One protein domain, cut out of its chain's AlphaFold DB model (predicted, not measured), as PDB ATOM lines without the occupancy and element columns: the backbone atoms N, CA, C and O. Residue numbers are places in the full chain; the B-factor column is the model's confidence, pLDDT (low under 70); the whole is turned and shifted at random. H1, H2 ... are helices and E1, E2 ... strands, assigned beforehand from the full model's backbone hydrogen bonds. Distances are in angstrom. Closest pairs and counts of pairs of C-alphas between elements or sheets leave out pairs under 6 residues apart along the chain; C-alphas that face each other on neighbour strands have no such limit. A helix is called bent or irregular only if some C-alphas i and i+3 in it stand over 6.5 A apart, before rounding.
ATOM      1  N   ASP A  10     -23.015  30.031  33.414       92.94
ATOM      2  CA  ASP A  10     -24.049  29.128  33.952       92.94
ATOM      3  C   ASP A  10     -25.465  29.737  33.952       92.94
ATOM      4  O   ASP A  10     -26.396  29.054  33.515       92.94
ATOM      5  N   PRO A  11     -25.680  31.014  34.342       94.69
ATOM      6  CA  PRO A  11     -27.013  31.617  34.296       94.69
ATOM      7  C   PRO A  11     -27.610  31.657  32.885       94.69
ATOM      8  O   PRO A  11     -28.814  31.482  32.711       94.69
ATOM      9  N   LEU A  12     -26.773  31.874  31.867       97.38
ATOM     10  CA  LEU A  12     -27.203  31.889  30.473       97.38
ATOM     11  C   LEU A  12     -27.500  30.478  29.972       97.38
ATOM     12  O   LEU A  12     -28.537  30.260  29.347       97.38
ATOM     13  N   LEU A  13     -26.633  29.514  30.287       96.88
ATOM     14  CA  LEU A  13     -26.855  28.111  29.939       96.88
ATOM     15  C   LEU A  13     -28.138  27.567  30.573       96.88
ATOM     16  O   LEU A  13     -28.901  26.890  29.892       96.88
ATOM     17  N   ALA A  14     -28.426  27.913  31.830       96.69
ATOM     18  CA  ALA A  14     -29.655  27.513  32.509       96.69
ATOM     19  C   ALA A  14     -30.914  28.039  31.798       96.69
ATOM     20  O   ALA A  14     -31.873  27.295  31.598       96.69
ATOM     21  N   VAL A  15     -30.910  29.306  31.360       98.12
ATOM     22  CA  VAL A  15     -32.028  29.881  30.592       98.12
ATOM     23  C   VAL A  15     -32.172  29.197  29.233       98.12
ATOM     24  O   VAL A  15     -33.282  28.817  28.863       98.12
ATOM     25  N   LEU A  16     -31.067  29.003  28.510       98.00
ATOM     26  CA  LEU A  16     -31.068  28.358  27.196       98.00
ATOM     27  C   LEU A  16     -31.566  26.911  27.265       98.00
ATOM     28  O   LEU A  16     -32.395  26.525  26.448       98.00
ATOM     29  N   LEU A  17     -31.121  26.128  28.251       96.62
ATOM     30  CA  LEU A  17     -31.546  24.736  28.439       96.62
ATOM     31  C   LEU A  17     -33.008  24.623  28.879       96.62
ATOM     32  O   LEU A  17     -33.693  23.693  28.467       96.62
ATOM     33  N   ARG A  18     -33.505  25.574  29.679       97.81
ATOM     34  CA  ARG A  18     -34.917  25.611  30.082       97.81
ATOM     35  C   ARG A  18     -35.845  25.904  28.901       97.81
ATOM     36  O   ARG A  18     -36.919  25.324  28.824       97.81
ATOM     37  N   LEU A  19     -35.450  26.815  28.011       97.81
ATOM     38  CA  LEU A  19     -36.247  27.191  26.836       97.81
ATOM     39  C   LEU A  19     -36.083  26.197  25.677       97.81
ATOM     40  O   LEU A  19     -37.037  25.930  24.952       97.81
ATOM     41  N   PHE A  20     -34.876  25.661  25.509       96.81
ATOM     42  CA  PHE A  20     -34.467  24.821  24.385       96.81
ATOM     43  C   PHE A  20     -33.576  23.672  24.881       96.81
ATOM     44  O   PHE A  20     -32.353  23.707  24.693       96.81
ATOM     45  N   PRO A  21     -34.159  22.641  25.516       94.88
ATOM     46  CA  PRO A  21     -33.394  21.496  26.016       94.88
ATOM     47  C   PRO A  21     -32.721  20.696  24.888       94.88
ATOM     48  O   PRO A  21     -31.707  20.037  25.112       94.88
ATOM     49  N   HIS A  22     -33.257  20.792  23.668       95.06
ATOM     50  CA  HIS A  22     -32.754  20.131  22.464       95.06
ATOM     51  C   HIS A  22     -32.544  21.166  21.357       95.06
ATOM     52  O   HIS A  22     -33.400  21.326  20.485       95.06
ATOM     53  N   PRO A  23     -31.452  21.941  21.417       96.25
ATOM     54  CA  PRO A  23     -31.323  23.114  20.580       96.25
ATOM     55  C   PRO A  23     -31.127  22.762  19.110       96.25
ATOM     56  O   PRO A  23     -30.388  21.852  18.741       96.25
ATOM     57  N   THR A  24     -31.743  23.556  18.247       95.44
ATOM     58  CA  THR A  24     -31.525  23.525  16.804       95.44
ATOM     59  C   THR A  24     -30.736  24.748  16.357       95.44
ATOM     60  O   THR A  24     -30.643  25.760  17.057       95.44
ATOM     61  N   VAL A  25     -30.216  24.709  15.125       94.38
ATOM     62  CA  VAL A  25     -29.605  25.894  14.500       94.38
ATOM     63  C   VAL A  25     -30.581  27.075  14.512       94.38
ATOM     64  O   VAL A  25     -30.169  28.194  14.802       94.38
ATOM     65  N   LYS A  26     -31.877  26.839  14.257       95.94
ATOM     66  CA  LYS A  26     -32.907  27.888  14.272       95.94
ATOM     67  C   LYS A  26     -33.047  28.521  15.658       95.94
ATOM     68  O   LYS A  26     -33.177  29.742  15.729       95.94
ATOM     69  N   ASP A  27     -32.980  27.732  16.725       96.94
ATOM     70  CA  ASP A  27     -33.056  28.246  18.098       96.94
ATOM     71  C   ASP A  27     -31.844  29.117  18.408       96.94
ATOM     72  O   ASP A  27     -31.999  30.245  18.871       96.94
ATOM     73  N   ALA A  28     -30.640  28.667  18.044       96.69
ATOM     74  CA  ALA A  28     -29.428  29.468  18.199       96.69
ATOM     75  C   ALA A  28     -29.530  30.814  17.463       96.69
ATOM     76  O   ALA A  28     -29.203  31.847  18.044       96.69
ATOM     77  N   MET A  29     -30.048  30.833  16.230       96.50
ATOM     78  CA  MET A  29     -30.206  32.073  15.457       96.50
ATOM     79  C   MET A  29     -31.248  33.044  16.027       96.50
ATOM     80  O   MET A  29     -31.218  34.229  15.707       96.50
ATOM     81  N   ASN A  30     -32.202  32.555  16.820       96.88
ATOM     82  CA  ASN A  30     -33.309  33.360  17.333       96.88
ATOM     83  C   ASN A  30     -33.249  33.585  18.846       96.88
ATOM     84  O   ASN A  30     -34.042  34.375  19.350       96.88
ATOM     85  N   CYS A  31     -32.327  32.947  19.572       96.69
ATOM     86  CA  CYS A  31     -32.295  32.990  21.034       96.69
ATOM     87  C   CYS A  31     -32.206  34.425  21.580       96.69
ATOM     88  O   CYS A  31     -32.943  34.768  22.497       96.69
ATOM     89  N   LEU A  32     -31.411  35.303  20.957       97.88
ATOM     90  CA  LEU A  32     -31.301  36.713  21.350       97.88
ATOM     91  C   LEU A  32     -32.524  37.570  20.985       97.88
ATOM     92  O   LEU A  32     -32.531  38.753  21.294       97.88
ATOM     93  N   LYS A  33     -33.575  37.018  20.372       97.56
ATOM     94  CA  LYS A  33     -34.880  37.696  20.259       97.56
ATOM     95  C   LYS A  33     -35.723  37.541  21.526       97.56
ATOM     96  O   LYS A  33     -36.728  38.222  21.668       97.56
ATOM     97  N   ILE A  34     -35.327  36.640  22.423       98.12
ATOM     98  CA  ILE A  34     -36.046  36.349  23.659       98.12
ATOM     99  C   ILE A  34     -35.436  37.177  24.779       98.12
ATOM    100  O   ILE A  34     -34.259  37.023  25.104       98.12
ATOM    101  N   GLU A  35     -36.256  38.016  25.400       97.69
ATOM    102  CA  GLU A  35     -35.855  38.922  26.479       97.69
ATOM    103  C   GLU A  35     -35.110  38.205  27.614       97.69
ATOM    104  O   GLU A  35     -34.019  38.621  27.992       97.69
ATOM    105  N   GLN A  36     -35.609  37.053  28.070       98.00
ATOM    106  CA  GLN A  36     -34.960  36.267  29.129       98.00
ATOM    107  C   GLN A  36     -33.526  35.839  28.766       98.00
ATOM    108  O   GLN A  36     -32.655  35.772  29.637       98.00
ATOM    109  N   VAL A  37     -33.272  35.544  27.485       98.31
ATOM    110  CA  VAL A  37     -31.933  35.199  26.988       98.31
ATOM    111  C   VAL A  37     -31.072  36.456  26.895       98.31
ATOM    112  O   VAL A  37     -29.912  36.409  27.295       98.31
ATOM    113  N   GLN A  38     -31.625  37.580  26.422       98.19
ATOM    114  CA  GLN A  38     -30.913  38.862  26.390       98.19
ATOM    115  C   GLN A  38     -30.473  39.288  27.794       98.19
ATOM    116  O   GLN A  38     -29.302  39.601  27.991       98.19
ATOM    117  N   ASP A  39     -31.369  39.232  28.781       97.69
ATOM    118  CA  ASP A  39     -31.078  39.566  30.177       97.69
ATOM    119  C   ASP A  39     -29.943  38.706  30.733       97.69
ATOM    120  O   ASP A  39     -29.005  39.205  31.356       97.69
ATOM    121  N   ALA A  40     -30.012  37.392  30.505       97.81
ATOM    122  CA  ALA A  40     -28.973  36.479  30.954       97.81
ATOM    123  C   ALA A  40     -27.642  36.747  30.239       97.81
ATOM    124  O   ALA A  40     -26.600  36.767  30.889       97.81
ATOM    125  N   ALA A  41     -27.666  37.008  28.933       98.19
ATOM    126  CA  ALA A  41     -26.465  37.281  28.155       98.19
ATOM    127  C   ALA A  41     -25.785  38.593  28.578       98.19
ATOM    128  O   ALA A  41     -24.566  38.610  28.748       98.19
ATOM    129  N   VAL A  42     -26.555  39.661  28.823       98.06
ATOM    130  CA  VAL A  42     -26.030  40.932  29.353       98.06
ATOM    131  C   VAL A  42     -25.430  40.721  30.737       98.06
ATOM    132  O   VAL A  42     -24.278  41.093  30.937       98.06
ATOM    133  N   ARG A  43     -26.126  40.036  31.656       97.06
ATOM    134  CA  ARG A  43     -25.584  39.736  32.995       97.06
ATOM    135  C   ARG A  43     -24.259  38.975  32.938       97.06
ATOM    136  O   ARG A  43     -23.337  39.288  33.685       97.06
ATOM    137  N   VAL A  44     -24.139  37.983  32.053       97.75
ATOM    138  CA  VAL A  44     -22.887  37.227  31.871       97.75
ATOM    139  C   VAL A  44     -21.784  38.115  31.285       97.75
ATOM    140  O   VAL A  44     -20.649  38.071  31.765       97.75
ATOM    141  N   ALA A  45     -22.099  38.949  30.289       97.81
ATOM    142  CA  ALA A  45     -21.147  39.895  29.709       97.81
ATOM    143  C   ALA A  45     -20.669  40.931  30.743       97.81
ATOM    144  O   ALA A  45     -19.469  41.174  30.860       97.81
ATOM    145  N   GLU A  46     -21.574  41.493  31.544       97.19
ATOM    146  CA  GLU A  46     -21.241  42.415  32.631       97.19
ATOM    147  C   GLU A  46     -20.405  41.745  33.716       97.19
ATOM    148  O   GLU A  46     -19.415  42.319  34.161       97.19
ATOM    149  N   ARG A  47     -20.719  40.500  34.088       96.56
ATOM    150  CA  ARG A  47     -19.905  39.750  35.048       96.56
ATOM    151  C   ARG A  47     -18.492  39.513  34.516       96.56
ATOM    152  O   ARG A  47     -17.531  39.686  35.256       96.56
ATOM    153  N   ALA A  48     -18.338  39.189  33.230       96.69
ATOM    154  CA  ALA A  48     -17.025  39.072  32.593       96.69
ATOM    155  C   ALA A  48     -16.253  40.403  32.585       96.69
ATOM    156  O   ALA A  48     -15.043  40.408  32.816       96.69
ATOM    157  N   ARG A  49     -16.945  41.529  32.354       96.62
ATOM    158  CA  ARG A  49     -16.373  42.879  32.485       96.62
ATOM    159  C   ARG A  49     -15.915  43.139  33.921       96.62
ATOM    160  O   ARG A  49     -14.789  43.589  34.110       96.62
ATOM    161  N   GLN A  50     -16.748  42.817  34.910       96.38
ATOM    162  CA  GLN A  50     -16.444  43.022  36.326       96.38
ATOM    163  C   GLN A  50     -15.234  42.200  36.773       96.38
ATOM    164  O   GLN A  50     -14.335  42.744  37.398       96.38
ATOM    165  N   PHE A  51     -15.117  40.944  36.331       95.19
ATOM    166  CA  PHE A  51     -13.920  40.135  36.585       95.19
ATOM    167  C   PHE A  51     -12.624  40.808  36.108       95.19
ATOM    168  O   PHE A  51     -11.588  40.659  36.752       95.19
ATOM    169  N   ALA A  52     -12.656  41.532  34.984       94.38
ATOM    170  CA  ALA A  52     -11.486  42.257  34.493       94.38
ATOM    171  C   ALA A  52     -11.151  43.481  35.363       94.38
ATOM    172  O   ALA A  52      -9.971  43.769  35.560       94.38
ATOM    173  N   ILE A  53     -12.174  44.170  35.879       95.44
ATOM    174  CA  ILE A  53     -12.032  45.304  36.801       95.44
ATOM    175  C   ILE A  53     -11.424  44.824  38.121       95.44
ATOM    176  O   ILE A  53     -10.360  45.307  38.508       95.44
ATOM    177  N   ASP A  54     -12.037  43.819  38.747       94.44
ATOM    178  CA  ASP A  54     -11.616  43.272  40.043       94.44
ATOM    179  C   ASP A  54     -10.171  42.758  39.991       94.44
ATOM    180  O   ASP A  54      -9.382  42.927  40.922       94.44
ATOM    181  N   GLU A  55      -9.788  42.126  38.878       92.62
ATOM    182  CA  GLU A  55      -8.434  41.619  38.686       92.62
ATOM    183  C   GLU A  55      -7.406  42.749  38.514       92.62
ATOM    184  O   GLU A  55      -6.285  42.622  39.014       92.62
ATOM    185  N   ASP A  56      -7.770  43.868  37.882       93.75
ATOM    186  CA  ASP A  56      -6.907  45.053  37.809       93.75
ATOM    187  C   ASP A  56      -6.782  45.772  39.147       93.75
ATOM    188  O   ASP A  56      -5.672  46.150  39.531       93.75
ATOM    189  N   GLU A  57      -7.873  45.899  39.898       92.75
ATOM    190  CA  GLU A  57      -7.846  46.415  41.267       92.75
ATOM    191  C   GLU A  57      -6.943  45.555  42.154       92.75
ATOM    192  O   GLU A  57      -6.018  46.067  42.790       92.75
ATOM    193  N   ARG A  58      -7.099  44.227  42.104       90.44
ATOM    194  CA  ARG A  58      -6.254  43.282  42.846       90.44
ATOM    195  C   ARG A  58      -4.772  43.421  42.497       90.44
ATOM    196  O   ARG A  58      -3.922  43.324  43.384       90.44
ATOM    197  N   ARG A  59      -4.436  43.624  41.218       90.31
ATOM    198  CA  ARG A  59      -3.046  43.826  40.769       90.31
ATOM    199  C   ARG A  59      -2.466  45.136  41.279       90.31
ATOM    200  O   ARG A  59      -1.324  45.125  41.735       90.31
ATOM    201  N   ARG A  60      -3.245  46.222  41.263       88.12
ATOM    202  CA  ARG A  60      -2.830  47.523  41.813       88.12
ATOM    203  C   ARG A  60      -2.502  47.410  43.298       88.12
ATOM    204  O   ARG A  60      -1.418  47.821  43.702       88.12
ATOM    205  N   THR A  61      -3.365  46.766  44.082       87.69
ATOM    206  CA  THR A  61      -3.160  46.592  45.533       87.69
ATOM    207  C   THR A  61      -1.926  45.746  45.859       87.69
ATOM    208  O   THR A  61      -1.277  45.961  46.876       87.69
ATOM    209  N   LYS A  62      -1.556  44.799  44.986       86.75
ATOM    210  CA  LYS A  62      -0.370  43.938  45.154       86.75
ATOM    211  C   LYS A  62       0.924  44.512  44.557       86.75
ATOM    212  O   LYS A  62       1.923  43.801  44.510       86.75
ATOM    213  N   GLY A  63       0.915  45.750  44.054       77.88
ATOM    214  CA  GLY A  63       2.079  46.358  43.396       77.88
ATOM    215  C   GLY A  63       2.445  45.728  42.043       77.88
ATOM    216  O   GLY A  63       3.573  45.875  41.570       77.88
ATOM    217  N   GLY A  64       1.516  45.006  41.408       73.62
ATOM    218  CA  GLY A  64       1.711  44.429  40.080       73.62
ATOM    219  C   GLY A  64       1.781  45.517  39.006       73.62
ATOM    220  O   GLY A  64       0.904  46.373  38.930       73.62
ATOM    221  N   LYS A  65       2.813  45.473  38.152       68.69
ATOM    222  CA  LYS A  65       3.025  46.475  37.087       68.69
ATOM    223  C   LYS A  65       2.154  46.250  35.844       68.69
ATOM    224  O   LYS A  65       1.857  47.205  35.131       68.69
ATOM    225  N   ASP A  66       1.714  45.013  35.607       81.88
ATOM    226  CA  ASP A  66       1.008  44.632  34.382       81.88
ATOM    227  C   ASP A  66      -0.504  44.537  34.608       81.88
ATOM    228  O   ASP A  66      -1.032  43.486  34.982       81.88
ATOM    229  N   LEU A  67      -1.215  45.634  34.349       85.44
ATOM    230  CA  LEU A  67      -2.679  45.638  34.299       85.44
ATOM    231  C   LEU A  67      -3.181  44.770  33.135       85.44
ATOM    232  O   LEU A  67      -2.506  44.589  32.130       85.44
ATOM    233  N   ILE A  68      -4.392  44.249  33.237       87.81
ATOM    234  CA  ILE A  68      -5.196  43.737  32.136       87.81
ATOM    235  C   ILE A  68      -5.478  44.867  31.154       87.81
ATOM    236  O   ILE A  68      -5.340  44.656  29.943       87.81
ATOM    237  N   ASN A  69      -5.869  46.049  31.643       90.56
ATOM    238  CA  ASN A  69      -6.190  47.195  30.806       90.56
ATOM    239  C   ASN A  69      -5.601  48.508  31.337       90.56
ATOM    240  O   ASN A  69      -6.142  49.149  32.233       90.56
ATOM    241  N   TYR A  70      -4.529  48.988  30.701       87.94
ATOM    242  CA  TYR A  70      -3.834  50.194  31.170       87.94
ATOM    243  C   TYR A  70      -4.687  51.475  31.141       87.94
ATOM    244  O   TYR A  70      -4.349  52.437  31.822       87.94
ATOM    245  N   ARG A  71      -5.763  51.518  30.337       89.88
ATOM    246  CA  ARG A  71      -6.654  52.691  30.219       89.88
ATOM    247  C   ARG A  71      -7.860  52.629  31.150       89.88
ATOM    248  O   ARG A  71      -8.651  53.560  31.129       89.88
ATOM    249  N   GLY A  72      -8.050  51.524  31.872       92.00
ATOM    250  CA  GLY A  72      -9.294  51.276  32.602       92.00
ATOM    251  C   GLY A  72     -10.521  51.118  31.695       92.00
ATOM    252  O   GLY A  72     -11.633  51.336  32.146       92.00
ATOM    253  N   PHE A  73     -10.336  50.767  30.415       94.81
ATOM    254  CA  PHE A  73     -11.444  50.575  29.475       94.81
ATOM    255  C   PHE A  73     -11.827  49.097  29.386       94.81
ATOM    256  O   PHE A  73     -11.192  48.332  28.650       94.81
ATOM    257  N   TYR A  74     -12.865  48.696  30.113       97.06
ATOM    258  CA  TYR A  74     -13.258  47.292  30.244       97.06
ATOM    259  C   TYR A  74     -14.491  46.960  29.408       97.06
ATOM    260  O   TYR A  74     -15.507  47.652  29.449       97.06
ATOM    261  N   VAL A  75     -14.392  45.852  28.679       97.88
ATOM    262  CA  VAL A  75     -15.448  45.287  27.842       97.88
ATOM    263  C   VAL A  75     -15.556  43.813  28.177       97.88
ATOM    264  O   VAL A  75     -14.555  43.095  28.118       97.88
ATOM    265  N   GLY A  76     -16.763  43.368  28.493       98.12
ATOM    266  CA  GLY A  76     -17.106  41.966  28.659       98.12
ATOM    267  C   GLY A  76     -18.042  41.513  27.548       98.12
ATOM    268  O   GLY A  76     -18.765  42.311  26.956       98.12
ATOM    269  N   ALA A  77     -17.999  40.231  27.219       98.38
ATOM    270  CA  ALA A  77     -18.837  39.660  26.184       98.38
ATOM    271  C   ALA A  77     -19.128  38.183  26.457       98.38
ATOM    272  O   ALA A  77     -18.357  37.507  27.138       98.38
ATOM    273  N   VAL A  78     -20.202  37.669  25.866       98.50
ATOM    274  CA  VAL A  78     -20.517  36.239  25.824       98.50
ATOM    275  C   VAL A  78     -20.936  35.825  24.418       98.50
ATOM    276  O   VAL A  78     -21.682  36.533  23.744       98.50
ATOM    277  N   GLY A  79     -20.426  34.690  23.951       98.00
ATOM    278  CA  GLY A  79     -20.846  34.066  22.697       98.00
ATOM    279  C   GLY A  79     -21.821  32.929  22.969       98.00
ATOM    280  O   GLY A  79     -21.564  32.132  23.866       98.00
ATOM    281  N   ILE A  80     -22.896  32.844  22.185       98.38
ATOM    282  CA  ILE A  80     -23.901  31.774  22.209       98.38
ATOM    283  C   ILE A  80     -23.829  31.026  20.883       98.38
ATOM    284  O   ILE A  80     -23.887  31.631  19.808       98.38
ATOM    285  N   GLY A  81     -23.729  29.707  20.934       97.81
ATOM    286  CA  GLY A  81     -23.641  28.882  19.737       97.81
ATOM    287  C   GLY A  81     -24.026  27.437  19.983       97.81
ATOM    288  O   GLY A  81     -24.592  27.110  21.022       97.81
ATOM    289  N   LEU A  82     -23.687  26.578  19.028       97.12
ATOM    290  CA  LEU A  82     -23.931  25.142  19.116       97.12
ATOM    291  C   LEU A  82     -22.652  24.355  18.893       97.12
ATOM    292  O   LEU A  82     -21.858  24.695  18.019       97.12
ATOM    293  N   ILE A  83     -22.492  23.264  19.627       95.94
ATOM    294  CA  ILE A  83     -21.485  22.239  19.359       95.94
ATOM    295  C   ILE A  83     -22.208  20.984  18.887       95.94
ATOM    296  O   ILE A  83     -23.251  20.623  19.428       95.94
ATOM    297  N   LEU A  84     -21.659  20.322  17.867       92.38
ATOM    298  CA  LEU A  84     -22.138  19.007  17.458       92.38
ATOM    299  C   LEU A  84     -21.731  17.970  18.516       92.38
ATOM    300  O   LEU A  84     -20.542  17.737  18.739       92.38
ATOM    301  N   SER A  85     -22.715  17.343  19.148       87.81
ATOM    302  CA  SER A  85     -22.545  16.253  20.101       87.81
ATOM    303  C   SER A  85     -23.245  15.001  19.564       87.81
ATOM    304  O   SER A  85     -24.430  14.798  19.826       87.81
ATOM    305  N   PRO A  86     -22.540  14.136  18.808       74.56
ATOM    306  CA  PRO A  86     -23.141  12.933  18.220       74.56
ATOM    307  C   PRO A  86     -23.593  11.910  19.275       74.56
ATOM    308  O   PRO A  86     -24.325  10.979  18.967       74.56
ATOM    309  N   TRP A  87     -23.175  12.093  20.529       77.81
ATOM    310  CA  TRP A  87     -23.482  11.210  21.651       77.81
ATOM    311  C   TRP A  87     -24.804  11.548  22.360       77.81
ATOM    312  O   TRP A  87     -25.184  10.844  23.288       77.81
ATOM    313  N   GLN A  88     -25.514  12.607  21.948       75.00
ATOM    314  CA  GLN A  88     -26.794  13.024  22.547       75.00
ATOM    315  C   GLN A  88     -28.040  12.360  21.925       75.00
ATOM    316  O   GLN A  88     -29.163  12.848  22.069       75.00
ATOM    317  N   GLY A  89     -27.868  11.212  21.267       75.06
ATOM    318  CA  GLY A  89     -28.979  10.464  20.679       75.06
ATOM    319  C   GLY A  89     -29.613  11.225  19.504       75.06
ATOM    320  O   GLY A  89     -28.877  11.674  18.626       75.06
ATOM    321  N   PRO A  90     -30.951  11.383  19.440       82.88
ATOM    322  CA  PRO A  90     -31.616  12.000  18.287       82.88
ATOM    323  C   PRO A  90     -31.341  13.507  18.141       82.88
ATOM    324  O   PRO A  90     -31.652  14.082  17.098       82.88
ATOM    325  N   TYR A  91     -30.759  14.155  19.156       85.25
ATOM    326  CA  TYR A  91     -30.500  15.593  19.170       85.25
ATOM    327  C   TYR A  91     -28.998  15.860  19.057       85.25
ATOM    328  O   TYR A  91     -28.274  15.724  20.039       85.25
ATOM    329  N   PRO A  92     -28.491  16.254  17.879       88.75
ATOM    330  CA  PRO A  92     -27.055  16.274  17.633       88.75
ATOM    331  C   PRO A  92     -26.351  17.523  18.178       88.75
ATOM    332  O   PRO A  92     -25.159  17.682  17.930       88.75
ATOM    333  N   TYR A  93     -27.041  18.439  18.866       94.38
ATOM    334  CA  TYR A  93     -26.480  19.728  19.273       94.38
ATOM    335  C   TYR A  93     -26.582  19.982  20.771       94.38
ATOM    336  O   TYR A  93     -27.627  19.784  21.383       94.38
ATOM    337  N   THR A  94     -25.515  20.558  21.320       95.19
ATOM    338  CA  THR A  94     -25.485  21.158  22.655       95.19
ATOM    339  C   THR A  94     -25.249  22.655  22.573       95.19
ATOM    340  O   THR A  94     -24.580  23.146  21.660       95.19
ATOM    341  N   TRP A  95     -25.760  23.391  23.559       96.69
ATOM    342  CA  TRP A  95     -25.437  24.802  23.711       96.69
ATOM    343  C   TRP A  95     -23.947  25.006  23.988       96.69
ATOM    344  O   TRP A  95     -23.343  24.349  24.835       96.69
ATOM    345  N   PHE A  96     -23.376  25.981  23.295       96.31
ATOM    346  CA  PHE A  96     -22.095  26.587  23.604       96.31
ATOM    347  C   PHE A  96     -22.349  27.971  24.193       96.31
ATOM    348  O   PHE A  96     -23.017  28.796  23.570       96.31
ATOM    349  N   ALA A  97     -21.768  28.228  25.360       97.12
ATOM    350  CA  ALA A  97     -21.624  29.562  25.912       97.12
ATOM    351  C   ALA A  97     -20.169  29.760  26.337       97.12
ATOM    352  O   ALA A  97     -19.558  28.856  26.911       97.12
ATOM    353  N   PHE A  98     -19.608  30.924  26.034       96.88
ATOM    354  CA  PHE A  98     -18.256  31.279  26.452       96.88
ATOM    355  C   PHE A  98     -18.204  32.767  26.742       96.88
ATOM    356  O   PHE A  98     -18.557  33.561  25.873       96.88
ATOM    357  N   ALA A  99     -17.790  33.141  27.944       97.62
ATOM    358  CA  ALA A  99     -17.612  34.518  28.362       97.62
ATOM    359  C   ALA A  99     -16.149  34.945  28.189       97.62
ATOM    360  O   ALA A  99     -15.209  34.171  28.376       97.62
ATOM    361  N   ALA A 100     -15.935  36.203  27.822       97.31
ATOM    362  CA  ALA A 100     -14.609  36.779  27.678       97.31
ATOM    363  C   ALA A 100     -14.615  38.274  27.989       97.31
ATOM    364  O   ALA A 100     -15.649  38.930  27.963       97.31
ATOM    365  N   PHE A 101     -13.428  38.825  28.223       97.50
ATOM    366  CA  PHE A 101     -13.211  40.257  28.404       97.50
ATOM    367  C   PHE A 101     -11.999  40.735  27.602       97.50
ATOM    368  O   PHE A 101     -11.132  39.937  27.220       97.50
ATOM    369  N   ASN A 102     -11.942  42.034  27.310       97.38
ATOM    370  CA  ASN A 102     -10.845  42.632  26.557       97.38
ATOM    371  C   ASN A 102      -9.570  42.791  27.401       97.38
ATOM    372  O   ASN A 102      -9.611  42.964  28.613       97.38
ATOM    373  N   THR A 103      -8.409  42.791  26.743       95.06
ATOM    374  CA  THR A 103      -7.114  43.006  27.401       95.06
ATOM    375  C   THR A 103      -6.216  43.909  26.567       95.06
ATOM    376  O   THR A 103      -6.070  43.705  25.356       95.06
ATOM    377  N   LYS A 104      -5.582  44.883  27.216       93.50
ATOM    378  CA  LYS A 104      -4.538  45.747  26.665       93.50
ATOM    379  C   LYS A 104      -3.608  46.192  27.810       93.50
ATOM    380  O   LYS A 104      -3.851  47.243  28.399       93.50
ATOM    381  N   PRO A 105      -2.555  45.422  28.130       90.38
ATOM    382  CA  PRO A 105      -1.774  45.644  29.348       90.38
ATOM    383  C   PRO A 105      -0.883  46.891  29.319       90.38
ATOM    384  O   PRO A 105      -0.522  47.423  30.358       90.38
ATOM    385  N   SER A 106      -0.545  47.402  28.132       91.19
ATOM    386  CA  SER A 106       0.229  48.638  27.979       91.19
ATOM    387  C   SER A 106      -0.134  49.378  26.689       91.19
ATOM    388  O   SER A 106      -0.822  48.842  25.813       91.19
ATOM    389  N   LYS A 107       0.350  50.619  26.535       89.94
ATOM    390  CA  LYS A 107       0.111  51.435  25.329       89.94
ATOM    391  C   LYS A 107       0.611  50.758  24.050       89.94
ATOM    392  O   LYS A 107      -0.089  50.817  23.040       89.94
ATOM    393  N   LYS A 108       1.777  50.103  24.122       91.44
ATOM    394  CA  LYS A 108       2.425  49.390  23.006       91.44
ATOM    395  C   LYS A 108       1.920  47.951  22.832       91.44
ATOM    396  O   LYS A 108       2.149  47.356  21.786       91.44
ATOM    397  N   ALA A 109       1.235  47.385  23.827       89.62
ATOM    398  CA  ALA A 109       0.716  46.027  23.738       89.62
ATOM    399  C   ALA A 109      -0.434  45.914  22.727       89.62
ATOM    400  O   ALA A 109      -1.293  46.799  22.603       89.62
ATOM    401  N   ARG A 110      -0.492  44.765  22.046       89.38
ATOM    402  CA  ARG A 110      -1.600  44.421  21.152       89.38
ATOM    403  C   ARG A 110      -2.905  44.346  21.951       89.38
ATOM    404  O   ARG A 110      -2.995  43.636  22.949       89.38
ATOM    405  N   LYS A 111      -3.935  45.054  21.479       91.19
ATOM    406  CA  LYS A 111      -5.306  44.941  21.999       91.19
ATOM    407  C   LYS A 111      -5.877  43.569  21.626       91.19
ATOM    408  O   LYS A 111      -5.852  43.189  20.457       91.19
ATOM    409  N   TYR A 112      -6.446  42.876  22.604       94.31
ATOM    410  CA  TYR A 112      -7.275  41.689  22.402       94.31
ATOM    411  C   TYR A 112      -8.699  42.008  22.842       94.31
ATOM    412  O   TYR A 112      -8.952  42.158  24.032       94.31
ATOM    413  N   CYS A 113      -9.617  42.143  21.888       97.31
ATOM    414  CA  CYS A 113     -11.029  42.414  22.165       97.31
ATOM    415  C   CYS A 113     -11.720  41.189  22.782       97.31
ATOM    416  O   CYS A 113     -11.269  40.056  22.572       97.31
ATOM    417  N   ALA A 114     -12.823  41.412  23.495       97.75
ATOM    418  CA  ALA A 114     -13.620  40.330  24.064       97.75
ATOM    419  C   ALA A 114     -14.183  39.439  22.940       97.75
ATOM    420  O   ALA A 114     -14.019  38.224  22.959       97.75
ATOM    421  N   GLU A 115     -14.695  40.048  21.875       98.12
ATOM    422  CA  GLU A 115     -15.292  39.407  20.702       98.12
ATOM    423  C   GLU A 115     -14.282  38.519  19.959       98.12
ATOM    424  O   GLU A 115     -14.592  37.388  19.590       98.12
ATOM    425  N   LYS A 116     -13.022  38.966  19.816       97.00
ATOM    426  CA  LYS A 116     -11.947  38.133  19.237       97.00
ATOM    427  C   LYS A 116     -11.675  36.891  20.081       97.00
ATOM    428  O   LYS A 116     -11.424  35.810  19.547       97.00
ATOM    429  N   ARG A 117     -11.721  37.024  21.410       97.31
ATOM    430  CA  ARG A 117     -11.577  35.884  22.325       97.31
ATOM    431  C   ARG A 117     -12.770  34.940  22.223       97.31
ATOM    432  O   ARG A 117     -12.538  33.735  22.209       97.31
ATOM    433  N   LEU A 118     -13.990  35.461  22.069       97.00
ATOM    434  CA  LEU A 118     -15.186  34.655  21.814       97.00
ATOM    435  C   LEU A 118     -15.051  33.837  20.532       97.00
ATOM    436  O   LEU A 118     -15.195  32.620  20.569       97.00
ATOM    437  N   MET A 119     -14.699  34.481  19.418       97.75
ATOM    438  CA  MET A 119     -14.516  33.817  18.125       97.75
ATOM    439  C   MET A 119     -13.438  32.725  18.190       97.75
ATOM    440  O   MET A 119     -13.643  31.596  17.735       97.75
ATOM    441  N   ARG A 120     -12.306  33.017  18.842       97.12
ATOM    442  CA  ARG A 120     -11.244  32.030  19.080       97.12
ATOM    443  C   ARG A 120     -11.710  30.886  19.983       97.12
ATOM    444  O   ARG A 120     -11.372  29.736  19.714       97.12
ATOM    445  N   GLY A 121     -12.453  31.187  21.046       95.88
ATOM    446  CA  GLY A 121     -13.030  30.206  21.966       95.88
ATOM    447  C   GLY A 121     -14.016  29.281  21.259       95.88
ATOM    448  O   GLY A 121     -13.898  28.064  21.371       95.88
ATOM    449  N   ALA A 122     -14.911  29.842  20.449       96.62
ATOM    450  CA  ALA A 122     -15.865  29.104  19.633       96.62
ATOM    451  C   ALA A 122     -15.155  28.151  18.664       96.62
ATOM    452  O   ALA A 122     -15.440  26.955  18.663       96.62
ATOM    453  N   ARG A 123     -14.154  28.632  17.910       96.50
ATOM    454  CA  ARG A 123     -13.379  27.761  17.012       96.50
ATOM    455  C   ARG A 123     -12.661  26.639  17.771       96.50
ATOM    456  O   ARG A 123     -12.710  25.490  17.342       96.50
ATOM    457  N   LYS A 124     -12.005  26.951  18.896       95.38
ATOM    458  CA  LYS A 124     -11.290  25.953  19.716       95.38
ATOM    459  C   LYS A 124     -12.211  24.855  20.243       95.38
ATOM    460  O   LYS A 124     -11.802  23.701  20.284       95.38
ATOM    461  N   ASN A 125     -13.442  25.209  20.598       93.31
ATOM    462  CA  ASN A 125     -14.454  24.266  21.068       93.31
ATOM    463  C   ASN A 125     -15.254  23.623  19.925       93.31
ATOM    464  O   ASN A 125     -16.278  23.002  20.182       93.31
ATOM    465  N   ARG A 126     -14.801  23.764  18.665       94.69
ATOM    466  CA  ARG A 126     -15.468  23.216  17.472       94.69
ATOM    467  C   ARG A 126     -16.947  23.614  17.396       94.69
ATOM    468  O   ARG A 126     -17.791  22.822  16.989       94.69
ATOM    469  N   CYS A 127     -17.248  24.847  17.801       95.81
ATOM    470  CA  CYS A 127     -18.575  25.424  17.683       95.81
ATOM    471  C   CYS A 127     -18.986  25.438  16.204       95.81
ATOM    472  O   CYS A 127     -18.283  25.992  15.358       95.81
ATOM    473  N   THR A 128     -20.113  24.804  15.904       94.44
ATOM    474  CA  THR A 128     -20.667  24.654  14.556       94.44
ATOM    475  C   THR A 128     -21.205  25.982  14.030       94.44
ATOM    476  O   THR A 128     -21.112  26.269  12.837       94.44
ATOM    477  N   CYS A 129     -21.785  26.798  14.912       95.25
ATOM    478  CA  CYS A 129     -22.209  28.156  14.602       95.25
ATOM    479  C   CYS A 129     -22.364  29.003  15.867       95.25
ATOM    480  O   CYS A 129     -22.782  28.512  16.913       95.25
ATOM    481  N   LEU A 130     -22.093  30.299  15.733       97.12
ATOM    482  CA  LEU A 130     -22.505  31.328  16.676       97.12
ATOM    483  C   LEU A 130     -23.895  31.828  16.278       97.12
ATOM    484  O   LEU A 130     -24.090  32.400  15.201       97.12
ATOM    485  N   GLY A 131     -24.865  31.589  17.155       94.56
ATOM    486  CA  GLY A 131     -26.228  32.090  17.016       94.56
ATOM    487  C   GLY A 131     -26.372  33.527  17.510       94.56
ATOM    488  O   GLY A 131     -27.107  34.319  16.917       94.56
ATOM    489  N   GLY A 132     -25.599  33.880  18.540       97.06
ATOM    490  CA  GLY A 132     -25.640  35.193  19.162       97.06
ATOM    491  C   GLY A 132     -24.321  35.600  19.810       97.06
ATOM    492  O   GLY A 132     -23.534  34.754  20.232       97.06
ATOM    493  N   LEU A 133     -24.082  36.902  19.913       98.19
ATOM    494  CA  LEU A 133     -23.050  37.481  20.771       98.19
ATOM    495  C   LEU A 133     -23.688  38.589  21.600       98.19
ATOM    496  O   LEU A 133     -24.492  39.344  21.067       98.19
ATOM    497  N   ALA A 134     -23.317  38.710  22.869       98.25
ATOM    498  CA  ALA A 134     -23.650  39.872  23.683       98.25
ATOM    499  C   ALA A 134     -22.371  40.575  24.138       98.25
ATOM    500  O   ALA A 134     -21.425  39.906  24.552       98.25
ATOM    501  N   VAL A 135     -22.337  41.902  24.052       98.19
ATOM    502  CA  VAL A 135     -21.196  42.755  24.408       98.19
ATOM    503  C   VAL A 135     -21.677  43.848  25.356       98.19
ATOM    504  O   VAL A 135     -22.675  44.509  25.082       98.19
ATOM    505  N   SER A 136     -20.956  44.046  26.458       98.00
ATOM    506  CA  SER A 136     -21.172  45.143  27.402       98.00
ATOM    507  C   SER A 136     -19.866  45.894  27.633       98.00
ATOM    508  O   SER A 136     -18.835  45.306  27.981       98.00
ATOM    509  N   GLY A 137     -19.893  47.204  27.421       96.81
ATOM    510  CA  GLY A 137     -18.736  48.071  27.593       96.81
ATOM    511  C   GLY A 137     -19.102  49.538  27.435       96.81
ATOM    512  O   GLY A 137     -20.130  49.879  26.855       96.81
ATOM    513  N   GLU A 138     -18.260  50.408  27.981       95.19
ATOM    514  CA  GLU A 138     -18.465  51.853  27.884       95.19
ATOM    515  C   GLU A 138     -18.476  52.314  26.428       95.19
ATOM    516  O   GLU A 138     -17.702  51.833  25.597       95.19
ATOM    517  N   LEU A 139     -19.353  53.270  26.136       94.00
ATOM    518  CA  LEU A 139     -19.512  53.803  24.798       94.00
ATOM    519  C   LEU A 139     -18.226  54.505  24.348       94.00
ATOM    520  O   LEU A 139     -17.698  55.362  25.055       94.00
ATOM    521  N   GLN A 140     -17.733  54.148  23.162       92.50
ATOM    522  CA  GLN A 140     -16.631  54.843  22.503       92.50
ATOM    523  C   GLN A 140     -16.865  54.903  20.994       92.50
ATOM    524  O   GLN A 140     -17.436  53.961  20.440       92.50
ATOM    525  N   PRO A 141     -16.379  55.958  20.321       92.56
ATOM    526  CA  PRO A 141     -16.328  55.985  18.868       92.56
ATOM    527  C   PRO A 141     -15.557  54.783  18.319       92.56
ATOM    528  O   PRO A 141     -14.492  54.413  18.836       92.56
ATOM    529  N   ASP A 142     -16.059  54.186  17.241       91.44
ATOM    530  CA  ASP A 142     -15.323  53.160  16.514       91.44
ATOM    531  C   ASP A 142     -14.050  53.776  15.925       91.44
ATOM    532  O   ASP A 142     -14.095  54.668  15.085       91.44
ATOM    533  N   GLY A 143     -12.884  53.276  16.338       88.44
ATOM    534  CA  GLY A 143     -11.599  53.864  15.948       88.44
ATOM    535  C   GLY A 143     -11.264  53.791  14.452       88.44
ATOM    536  O   GLY A 143     -10.219  54.303  14.064       88.44
ATOM    537  N   ARG A 144     -12.092  53.130  13.629       91.31
ATOM    538  CA  ARG A 144     -11.949  53.080  12.169       91.31
ATOM    539  C   ARG A 144     -12.910  54.043  11.478       91.31
ATOM    540  O   ARG A 144     -12.461  54.895  10.729       91.31
ATOM    541  N   SER A 145     -14.210  53.871  11.700       89.44
ATOM    542  CA  SER A 145     -15.252  54.666  11.035       89.44
ATOM    543  C   SER A 145     -15.489  56.028  11.696       89.44
ATOM    544  O   SER A 145     -16.102  56.897  11.090       89.44
ATOM    545  N   GLY A 146     -15.048  56.214  12.944       91.00
ATOM    546  CA  GLY A 146     -15.377  57.378  13.772       91.00
ATOM    547  C   GLY A 146     -16.823  57.382  14.282       91.00
ATOM    548  O   GLY A 146     -17.171  58.224  15.106       91.00
ATOM    549  N   ILE A 147     -17.655  56.439  13.833       90.62
ATOM    550  CA  ILE A 147     -19.070  56.361  14.183       90.62
ATOM    551  C   ILE A 147     -19.207  55.868  15.622       90.62
ATOM    552  O   ILE A 147     -18.608  54.866  16.019       90.62
ATOM    553  N   GLN A 148     -20.010  56.585  16.398       91.12
ATOM    554  CA  GLN A 148     -20.404  56.219  17.749       91.12
ATOM    555  C   GLN A 148     -21.891  55.866  17.718       91.12
ATOM    556  O   GLN A 148     -22.730  56.731  17.478       91.12
ATOM    557  N   GLY A 149     -22.200  54.584  17.915       86.06
ATOM    558  CA  GLY A 149     -23.575  54.120  18.065       86.06
ATOM    559  C   GLY A 149     -24.187  54.551  19.401       86.06
ATOM    560  O   GLY A 149     -23.601  55.310  20.171       86.06
ATOM    561  N   LEU A 150     -25.372  54.022  19.701       89.50
ATOM    562  CA  LEU A 150     -25.996  54.199  21.017       89.50
ATOM    563  C   LEU A 150     -25.379  53.264  22.076       89.50
ATOM    564  O   LEU A 150     -25.471  53.526  23.269       89.50
ATOM    565  N   ASN A 151     -24.723  52.189  21.630       94.25
ATOM    566  CA  ASN A 151     -23.974  51.241  22.450       94.25
ATOM    567  C   ASN A 151     -22.563  51.027  21.883       94.25
ATOM    568  O   ASN A 151     -22.239  51.473  20.781       94.25
ATOM    569  N   LEU A 152     -21.715  50.325  22.641       95.88
ATOM    570  CA  LEU A 152     -20.394  49.929  22.167       95.88
ATOM    571  C   LEU A 152     -20.497  48.820  21.109       95.88
ATOM    572  O   LEU A 152     -20.640  47.639  21.432       95.88
ATOM    573  N   ASP A 153     -20.344  49.215  19.852       95.94
ATOM    574  CA  ASP A 153     -20.249  48.300  18.722       95.94
ATOM    575  C   ASP A 153     -18.875  47.592  18.660       95.94
ATOM    576  O   ASP A 153     -17.838  48.181  19.001       95.94
ATOM    577  N   PRO A 154     -18.814  46.324  18.197       96.31
ATOM    578  CA  PRO A 154     -17.555  45.637  17.941       96.31
ATOM    579  C   PRO A 154     -16.678  46.448  16.998       96.31
ATOM    580  O   PRO A 154     -17.127  46.828  15.920       96.31
ATOM    581  N   CYS A 155     -15.414  46.680  17.359       96.00
ATOM    582  CA  CYS A 155     -14.555  47.556  16.556       96.00
ATOM    583  C   CYS A 155     -14.262  46.974  15.163       96.00
ATOM    584  O   CYS A 155     -14.297  45.754  14.993       96.00
ATOM    585  N   GLY A 156     -13.820  47.807  14.215       95.75
ATOM    586  CA  GLY A 156     -13.493  47.372  12.844       95.75
ATOM    587  C   GLY A 156     -12.615  46.115  12.745       95.75
ATOM    588  O   GLY A 156     -12.892  45.219  11.959       95.75
ATOM    589  N   ALA A 157     -11.621  45.954  13.624       95.94
ATOM    590  CA  ALA A 157     -10.780  44.753  13.628       95.94
ATOM    591  C   ALA A 157     -11.514  43.474  14.085       95.94
ATOM    592  O   ALA A 157     -11.058  42.378  13.782       95.94
ATOM    593  N   CYS A 158     -12.583  43.583  14.877       97.31
ATOM    594  CA  CYS A 158     -13.454  42.453  15.222       97.31
ATOM    595  C   CYS A 158     -14.404  42.132  14.068       97.31
ATOM    596  O   CYS A 158     -14.637  40.957  13.799       97.31
ATOM    597  N   ARG A 159     -14.925  43.166  13.394       97.06
ATOM    598  CA  ARG A 159     -15.797  43.016  12.222       97.06
ATOM    599  C   ARG A 159     -15.060  42.341  11.065       97.06
ATOM    600  O   ARG A 159     -15.586  41.380  10.517       97.06
ATOM    601  N   ASP A 160     -13.811  42.726  10.794       96.38
ATOM    602  CA  ASP A 160     -12.959  42.069   9.789       96.38
ATOM    603  C   ASP A 160     -12.705  40.597  10.112       96.38
ATOM    604  O   ASP A 160     -12.859  39.733   9.252       96.38
ATOM    605  N   ASP A 161     -12.331  40.294  11.359       96.69
ATOM    606  CA  ASP A 161     -12.100  38.918  11.799       96.69
ATOM    607  C   ASP A 161     -13.382  38.082  11.624       96.69
ATOM    608  O   ASP A 161     -13.319  36.955  11.131       96.69
ATOM    609  N   ALA A 162     -14.547  38.633  11.985       96.69
ATOM    610  CA  ALA A 162     -15.843  37.973  11.826       96.69
ATOM    611  C   ALA A 162     -16.229  37.771  10.351       96.69
ATOM    612  O   ALA A 162     -16.753  36.715   9.999       96.69
ATOM    613  N   ALA A 163     -15.961  38.753   9.488       95.69
ATOM    614  CA  ALA A 163     -16.255  38.705   8.057       95.69
ATOM    615  C   ALA A 163     -15.258  37.841   7.260       95.69
ATOM    616  O   ALA A 163     -15.617  37.304   6.213       95.69
ATOM    617  N   GLY A 164     -14.028  37.691   7.753       95.88
ATOM    618  CA  GLY A 164     -12.948  36.939   7.124       95.88
ATOM    619  C   GLY A 164     -12.655  35.630   7.850       95.88
ATOM    620  O   GLY A 164     -13.304  34.612   7.611       95.88
ATOM    621  N   GLU A 165     -11.659  35.649   8.740       95.81
ATOM    622  CA  GLU A 165     -11.089  34.453   9.380       95.81
ATOM    623  C   GLU A 165     -12.153  33.559  10.047       95.81
ATOM    624  O   GLU A 165     -12.097  32.330   9.965       95.81
ATOM    625  N   TYR A 166     -13.138  34.159  10.715       96.38
ATOM    626  CA  TYR A 166     -14.165  33.460  11.488       96.38
ATOM    627  C   TYR A 166     -15.509  33.373  10.764       96.38
ATOM    628  O   TYR A 166     -16.486  32.931  11.367       96.38
ATOM    629  N   ARG A 167     -15.571  33.717   9.471       94.81
ATOM    630  CA  ARG A 167     -16.823  33.807   8.705       94.81
ATOM    631  C   ARG A 167     -17.693  32.560   8.763       94.81
ATOM    632  O   ARG A 167     -18.916  32.682   8.744       94.81
ATOM    633  N   SER A 168     -17.085  31.378   8.844       94.06
ATOM    634  CA  SER A 168     -17.789  30.095   8.938       94.06
ATOM    635  C   SER A 168     -18.572  29.909  10.242       94.06
ATOM    636  O   SER A 168     -19.535  29.147  10.253       94.06
ATOM    637  N   LEU A 169     -18.208  30.615  11.319       95.56
ATOM    638  CA  LEU A 169     -18.947  30.588  12.584       95.56
ATOM    639  C   LEU A 169     -20.239  31.405  12.510       95.56
ATOM    640  O   LEU A 169     -21.194  31.097  13.217       95.56
ATOM    641  N   PHE A 170     -20.284  32.437  11.671       95.06
ATOM    642  CA  PHE A 170     -21.414  33.358  11.589       95.06
ATOM    643  C   PHE A 170     -22.375  32.943  10.473       95.06
ATOM    644  O   PHE A 170     -21.983  32.659   9.340       95.06
ATOM    645  N   ARG A 171     -23.675  32.950  10.756       91.25
ATOM    646  CA  ARG A 171     -24.724  32.844   9.734       91.25
ATOM    647  C   ARG A 171     -25.258  34.246   9.440       91.25
ATOM    648  O   ARG A 171     -25.057  35.169  10.220       91.25
ATOM    649  N   ASN A 172     -25.962  34.420   8.323       88.06
ATOM    650  CA  ASN A 172     -26.499  35.739   7.950       88.06
ATOM    651  C   ASN A 172     -27.469  36.311   9.000       88.06
ATOM    652  O   ASN A 172     -27.574  37.523   9.130       88.06
ATOM    653  N   GLY A 173     -28.139  35.448   9.766       90.94
ATOM    654  CA  GLY A 173     -29.017  35.859  10.860       90.94
ATOM    655  C   GLY A 173     -28.341  35.962  12.228       90.94
ATOM    656  O   GLY A 173     -29.071  36.027  13.208       90.94
ATOM    657  N   THR A 174     -27.004  35.867  12.340       95.19
ATOM    658  CA  THR A 174     -26.344  35.879  13.661       95.19
ATOM    659  C   THR A 174     -26.591  37.229  14.304       95.19
ATOM    660  O   THR A 174     -26.302  38.268  13.704       95.19
ATOM    661  N   LEU A 175     -27.146  37.188  15.512       97.88
ATOM    662  CA  LEU A 175     -27.519  38.374  16.259       97.88
ATOM    663  C   LEU A 175     -26.360  38.839  17.137       97.88
ATOM    664  O   LEU A 175     -25.609  38.048  17.704       97.88
ATOM    665  N   LEU A 176     -26.240  40.144  17.260       97.81
ATOM    666  CA  LEU A 176     -25.352  40.838  18.159       97.81
ATOM    667  C   LEU A 176     -26.219  41.702  19.064       97.81
ATOM    668  O   LEU A 176     -26.984  42.532  18.585       97.81
ATOM    669  N   LEU A 177     -26.068  41.498  20.361       98.25
ATOM    670  CA  LEU A 177     -26.630  42.310  21.417       98.25
ATOM    671  C   LEU A 177     -25.518  43.201  21.976       98.25
ATOM    672  O   LEU A 177     -24.512  42.703  22.472       98.25
ATOM    673  N   THR A 178     -25.689  44.510  21.921       97.88
ATOM    674  CA  THR A 178     -24.786  45.473  22.564       97.88
ATOM    675  C   THR A 178     -25.532  46.160  23.695       97.88
ATOM    676  O   THR A 178     -26.689  46.533  23.509       97.88
ATOM    677  N   ALA A 179     -24.893  46.332  24.846       97.38
ATOM    678  CA  ALA A 179     -25.495  46.963  26.016       97.38
ATOM    679  C   ALA A 179     -24.538  47.964  26.669       97.38
ATOM    680  O   ALA A 179     -23.319  47.757  26.699       97.38
ATOM    681  N   GLN A 180     -25.107  49.030  27.227       95.00
ATOM    682  CA  GLN A 180     -24.374  49.973  28.057       95.00
ATOM    683  C   GLN A 180     -24.288  49.433  29.499       95.00
ATOM    684  O   GLN A 180     -25.317  49.052  30.058       95.00
ATOM    685  N   PRO A 181     -23.097  49.412  30.129       94.19
ATOM    686  CA  PRO A 181     -22.935  48.901  31.486       94.19
ATOM    687  C   PRO A 181     -23.857  49.597  32.490       94.19
ATOM    688  O   PRO A 181     -23.897  50.827  32.534       94.19
ATOM    689  N   GLY A 182     -24.568  48.816  33.306       88.94
ATOM    690  CA  GLY A 182     -25.453  49.331  34.359       88.94
ATOM    691  C   GLY A 182     -26.724  50.024  33.852       88.94
ATOM    692  O   GLY A 182     -27.458  50.606  34.649       88.94
ATOM    693  N   SER A 183     -26.995  49.972  32.548       89.62
ATOM    694  CA  SER A 183     -28.194  50.526  31.923       89.62
ATOM    695  C   SER A 183     -29.115  49.407  31.439       89.62
ATOM    696  O   SER A 183     -28.672  48.307  31.115       89.62
ATOM    697  N   GLN A 184     -30.411  49.699  31.333       89.00
ATOM    698  CA  GLN A 184     -31.349  48.831  30.612       89.00
ATOM    699  C   GLN A 184     -31.250  49.010  29.091       89.00
ATOM    700  O   GLN A 184     -31.835  48.235  28.331       89.00
ATOM    701  N   PHE A 185     -30.520  50.031  28.637       91.94
ATOM    702  CA  PHE A 185     -30.374  50.315  27.226       91.94
ATOM    703  C   PHE A 185     -29.529  49.241  26.534       91.94
ATOM    704  O   PHE A 185     -28.364  49.006  26.866       91.94
ATOM    705  N   ARG A 186     -30.148  48.591  25.549       94.81
ATOM    706  CA  ARG A 186     -29.554  47.526  24.752       94.81
ATOM    707  C   ARG A 186     -30.098  47.552  23.337       94.81
ATOM    708  O   ARG A 186     -31.232  47.956  23.102       94.81
ATOM    709  N   GLU A 187     -29.294  47.081  22.404       96.69
ATOM    710  CA  GLU A 187     -29.633  47.053  20.988       96.69
ATOM    711  C   GLU A 187     -29.282  45.692  20.398       96.69
ATOM    712  O   GLU A 187     -28.219  45.142  20.685       96.69
ATOM    713  N   VAL A 188     -30.185  45.147  19.580       97.31
ATOM    714  CA  VAL A 188     -29.972  43.887  18.864       97.31
ATOM    715  C   VAL A 188     -29.903  44.166  17.371       97.31
ATOM    716  O   VAL A 188     -30.858  44.667  16.780       97.31
ATOM    717  N   LYS A 189     -28.790  43.784  16.752       96.75
ATOM    718  CA  LYS A 189     -28.547  43.891  15.311       96.75
ATOM    719  C   LYS A 189     -28.079  42.559  14.757       96.75
ATOM    720  O   LYS A 189     -27.503  41.739  15.459       96.75
ATOM    721  N   THR A 190     -28.268  42.336  13.468       96.38
ATOM    722  CA  THR A 190     -27.482  41.333  12.742       96.38
ATOM    723  C   THR A 190     -26.075  41.866  12.460       96.38
ATOM    724  O   THR A 190     -25.864  43.077  12.399       96.38
ATOM    725  N   MET A 191     -25.117  40.974  12.189       93.88
ATOM    726  CA  MET A 191     -23.791  41.394  11.701       93.88
ATOM    727  C   MET A 191     -23.870  42.241  10.418       93.88
ATOM    728  O   MET A 191     -23.048  43.132  10.227       93.88
ATOM    729  N   SER A 192     -24.868  41.994   9.560       94.50
ATOM    730  CA  SER A 192     -25.093  42.791   8.349       94.50
ATOM    731  C   SER A 192     -25.496  44.225   8.677       94.50
ATOM    732  O   SER A 192     -24.872  45.150   8.171       94.50
ATOM    733  N   GLN A 193     -26.490  44.402   9.553       96.06
ATOM    734  CA  GLN A 193     -26.947  45.727   9.989       96.06
ATOM    735  C   GLN A 193     -25.843  46.495  10.721       96.06
ATOM    736  O   GLN A 193     -25.688  47.693  10.515       96.06
ATOM    737  N   LEU A 194     -25.052  45.803  11.549       95.19
ATOM    738  CA  LEU A 194     -23.889  46.394  12.205       95.19
ATOM    739  C   LEU A 194     -22.883  46.926  11.177       95.19
ATOM    740  O   LEU A 194     -22.467  48.074  11.266       95.19
ATOM    741  N   MET A 195     -22.461  46.092  10.223       95.38
ATOM    742  CA  MET A 195     -21.466  46.509   9.233       95.38
ATOM    743  C   MET A 195     -21.978  47.659   8.367       95.38
ATOM    744  O   MET A 195     -21.242  48.617   8.153       95.38
ATOM    745  N   GLU A 196     -23.243  47.611   7.949       95.56
ATOM    746  CA  GLU A 196     -23.880  48.682   7.183       95.56
ATOM    747  C   GLU A 196     -23.880  50.016   7.940       95.56
ATOM    748  O   GLU A 196     -23.506  51.039   7.369       95.56
ATOM    749  N   ALA A 197     -24.184  50.000   9.244       94.75
ATOM    750  CA  ALA A 197     -24.117  51.188  10.095       94.75
ATOM    751  C   ALA A 197     -22.706  51.800  10.180       94.75
ATOM    752  O   ALA A 197     -22.569  52.979  10.495       94.75
ATOM    753  N   HIS A 198     -21.663  51.027   9.864       95.38
ATOM    754  CA  HIS A 198     -20.276  51.485   9.782       95.38
ATOM    755  C   HIS A 198     -19.780  51.735   8.345       95.38
ATOM    756  O   HIS A 198     -18.587  51.971   8.150       95.38
ATOM    757  N   GLY A 199     -20.661  51.683   7.337       94.75
ATOM    758  CA  GLY A 199     -20.290  51.829   5.925       94.75
ATOM    759  C   GLY A 199     -19.533  50.624   5.352       94.75
ATOM    760  O   GLY A 199     -18.843  50.737   4.339       94.75
TER     761      GLY A 199
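Overview. This is residues 10 to 199 of the 213 residues of an uncharacterized protein of Candidatus Kaiserbacteria bacterium RIFCSPLOWO2_01_FULL_51_21 (UniProt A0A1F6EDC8). A twisted sheet of five strands forms the middle layer, with helices over both faces: the long helix H3 crosses one face together with H1 and H2, while H4 and the short H6 are on the other, where H5 packs beside H4. H3 runs past the sheet after residue 53, and at the opposite end of the longest axis lies the turn of the hairpin E1 and E2. The printed part has 190 residues, with six named helices and five named strands in the order H1 H2 H3 E1 E2 H4 E3 H5 E4 E5 H6. The sheet runs E2 E1 E3 E4 E5 and is mixed, as is the class, helices and strands. The whole is compact, with a radius of gyration of the C-alphas of 16.5 A and spans of 54 by 40 by 32 A.

Along the chain. In the sheet, E1 is residues 75 to 84, 29.0 A from first to last C-alpha, and E2 is residues 93 to 101, 26.1 A. E3 is residues 127 to 137, 24.7 A, and bends by 65 degrees at residue 131. E4 is residues 170 to 179, 20.2 A, and bends by 93 degrees at residue 173; E5 is residues 186 to 190. The longest helix, H3, is residues 35 to 61, 38.6 A, from C-alpha 35 at (-35.855, 38.922, 26.479) to C-alpha 61 at (-3.160, 46.592, 45.533). H1 is residues 10 to 19, and H2 is residues 25 to 33, irregular, with C-alphas 29 and 32 at 7.6 A. H4 is residues 114 to 124, H5 residues 156 to 163, and H6 residues 191 to 197, ending at C-alpha 197 (-24.117, 51.188, 10.095).

Arrangement. E1 and E3 are antiparallel, with N 78 and O 134 at 2.9 A, within hydrogen-bond range. The hairpin E1 and E2 is antiparallel, with N 96 and O 81 at 2.8 A. E3 and E4 are parallel, with N 177 and O 133 at 2.8 A. The hairpin E4 and E5 is antiparallel, with N 176 and O 189 at 2.7 A. E2 and E5 are the edge strands. H3 is on the sheet at a height of 6.1 A, over E1 and E3, slantwise to the strands at 52 degrees to E1 on the local plane; its closest C-alphas to E1 are those of Arg 49 and Gly 76, 4.0 A. With residues 36 to 44 alone H3 touches H1, the closest C-alphas being those of Leu 12 and Ala 40, 4.9 A, at a shallow tilt of 7 degrees, opposite ways. H2 is on the same face; its closest C-alphas to E3 are those of Met 29 and Gly 131, 4.3 A. H4 is on the opposite face, with the C-alphas of Phe 101 and Ala 114 at 4.4 A, and forms with E2 and E3 a split strand-helix-strand unit, two strands running the same way with E1 between them, its crossover right-handed. H5 is not on the sheet but touches H4, the closest C-alphas being those of Lys 116 and Cys 158, 6.1 A; E3, H5 and E4 form a strand-helix-strand unit, two parallel neighbours with a helix between them along the chain, its crossover right-handed. H6 is on the same face as H4, and its closest C-alphas to E4 are those of Thr 174 and Met 191, 6.4 A. Every O i to N i+4 pair is within hydrogen-bond range in H1, H3, H4, H5 and H6, and 3 of 5 are in H2.

Size, cuts and confidence. The C-alphas farthest apart are those of Gly 63 and Pro 90, 54.3 A. The links H3 to E1, E2 to H4 and E3 to H5 are long, with 13, 12 and 18 residues. The printed part has no cut. Its mean pLDDT is 94.0, and one residue, Lys 65, is under 70.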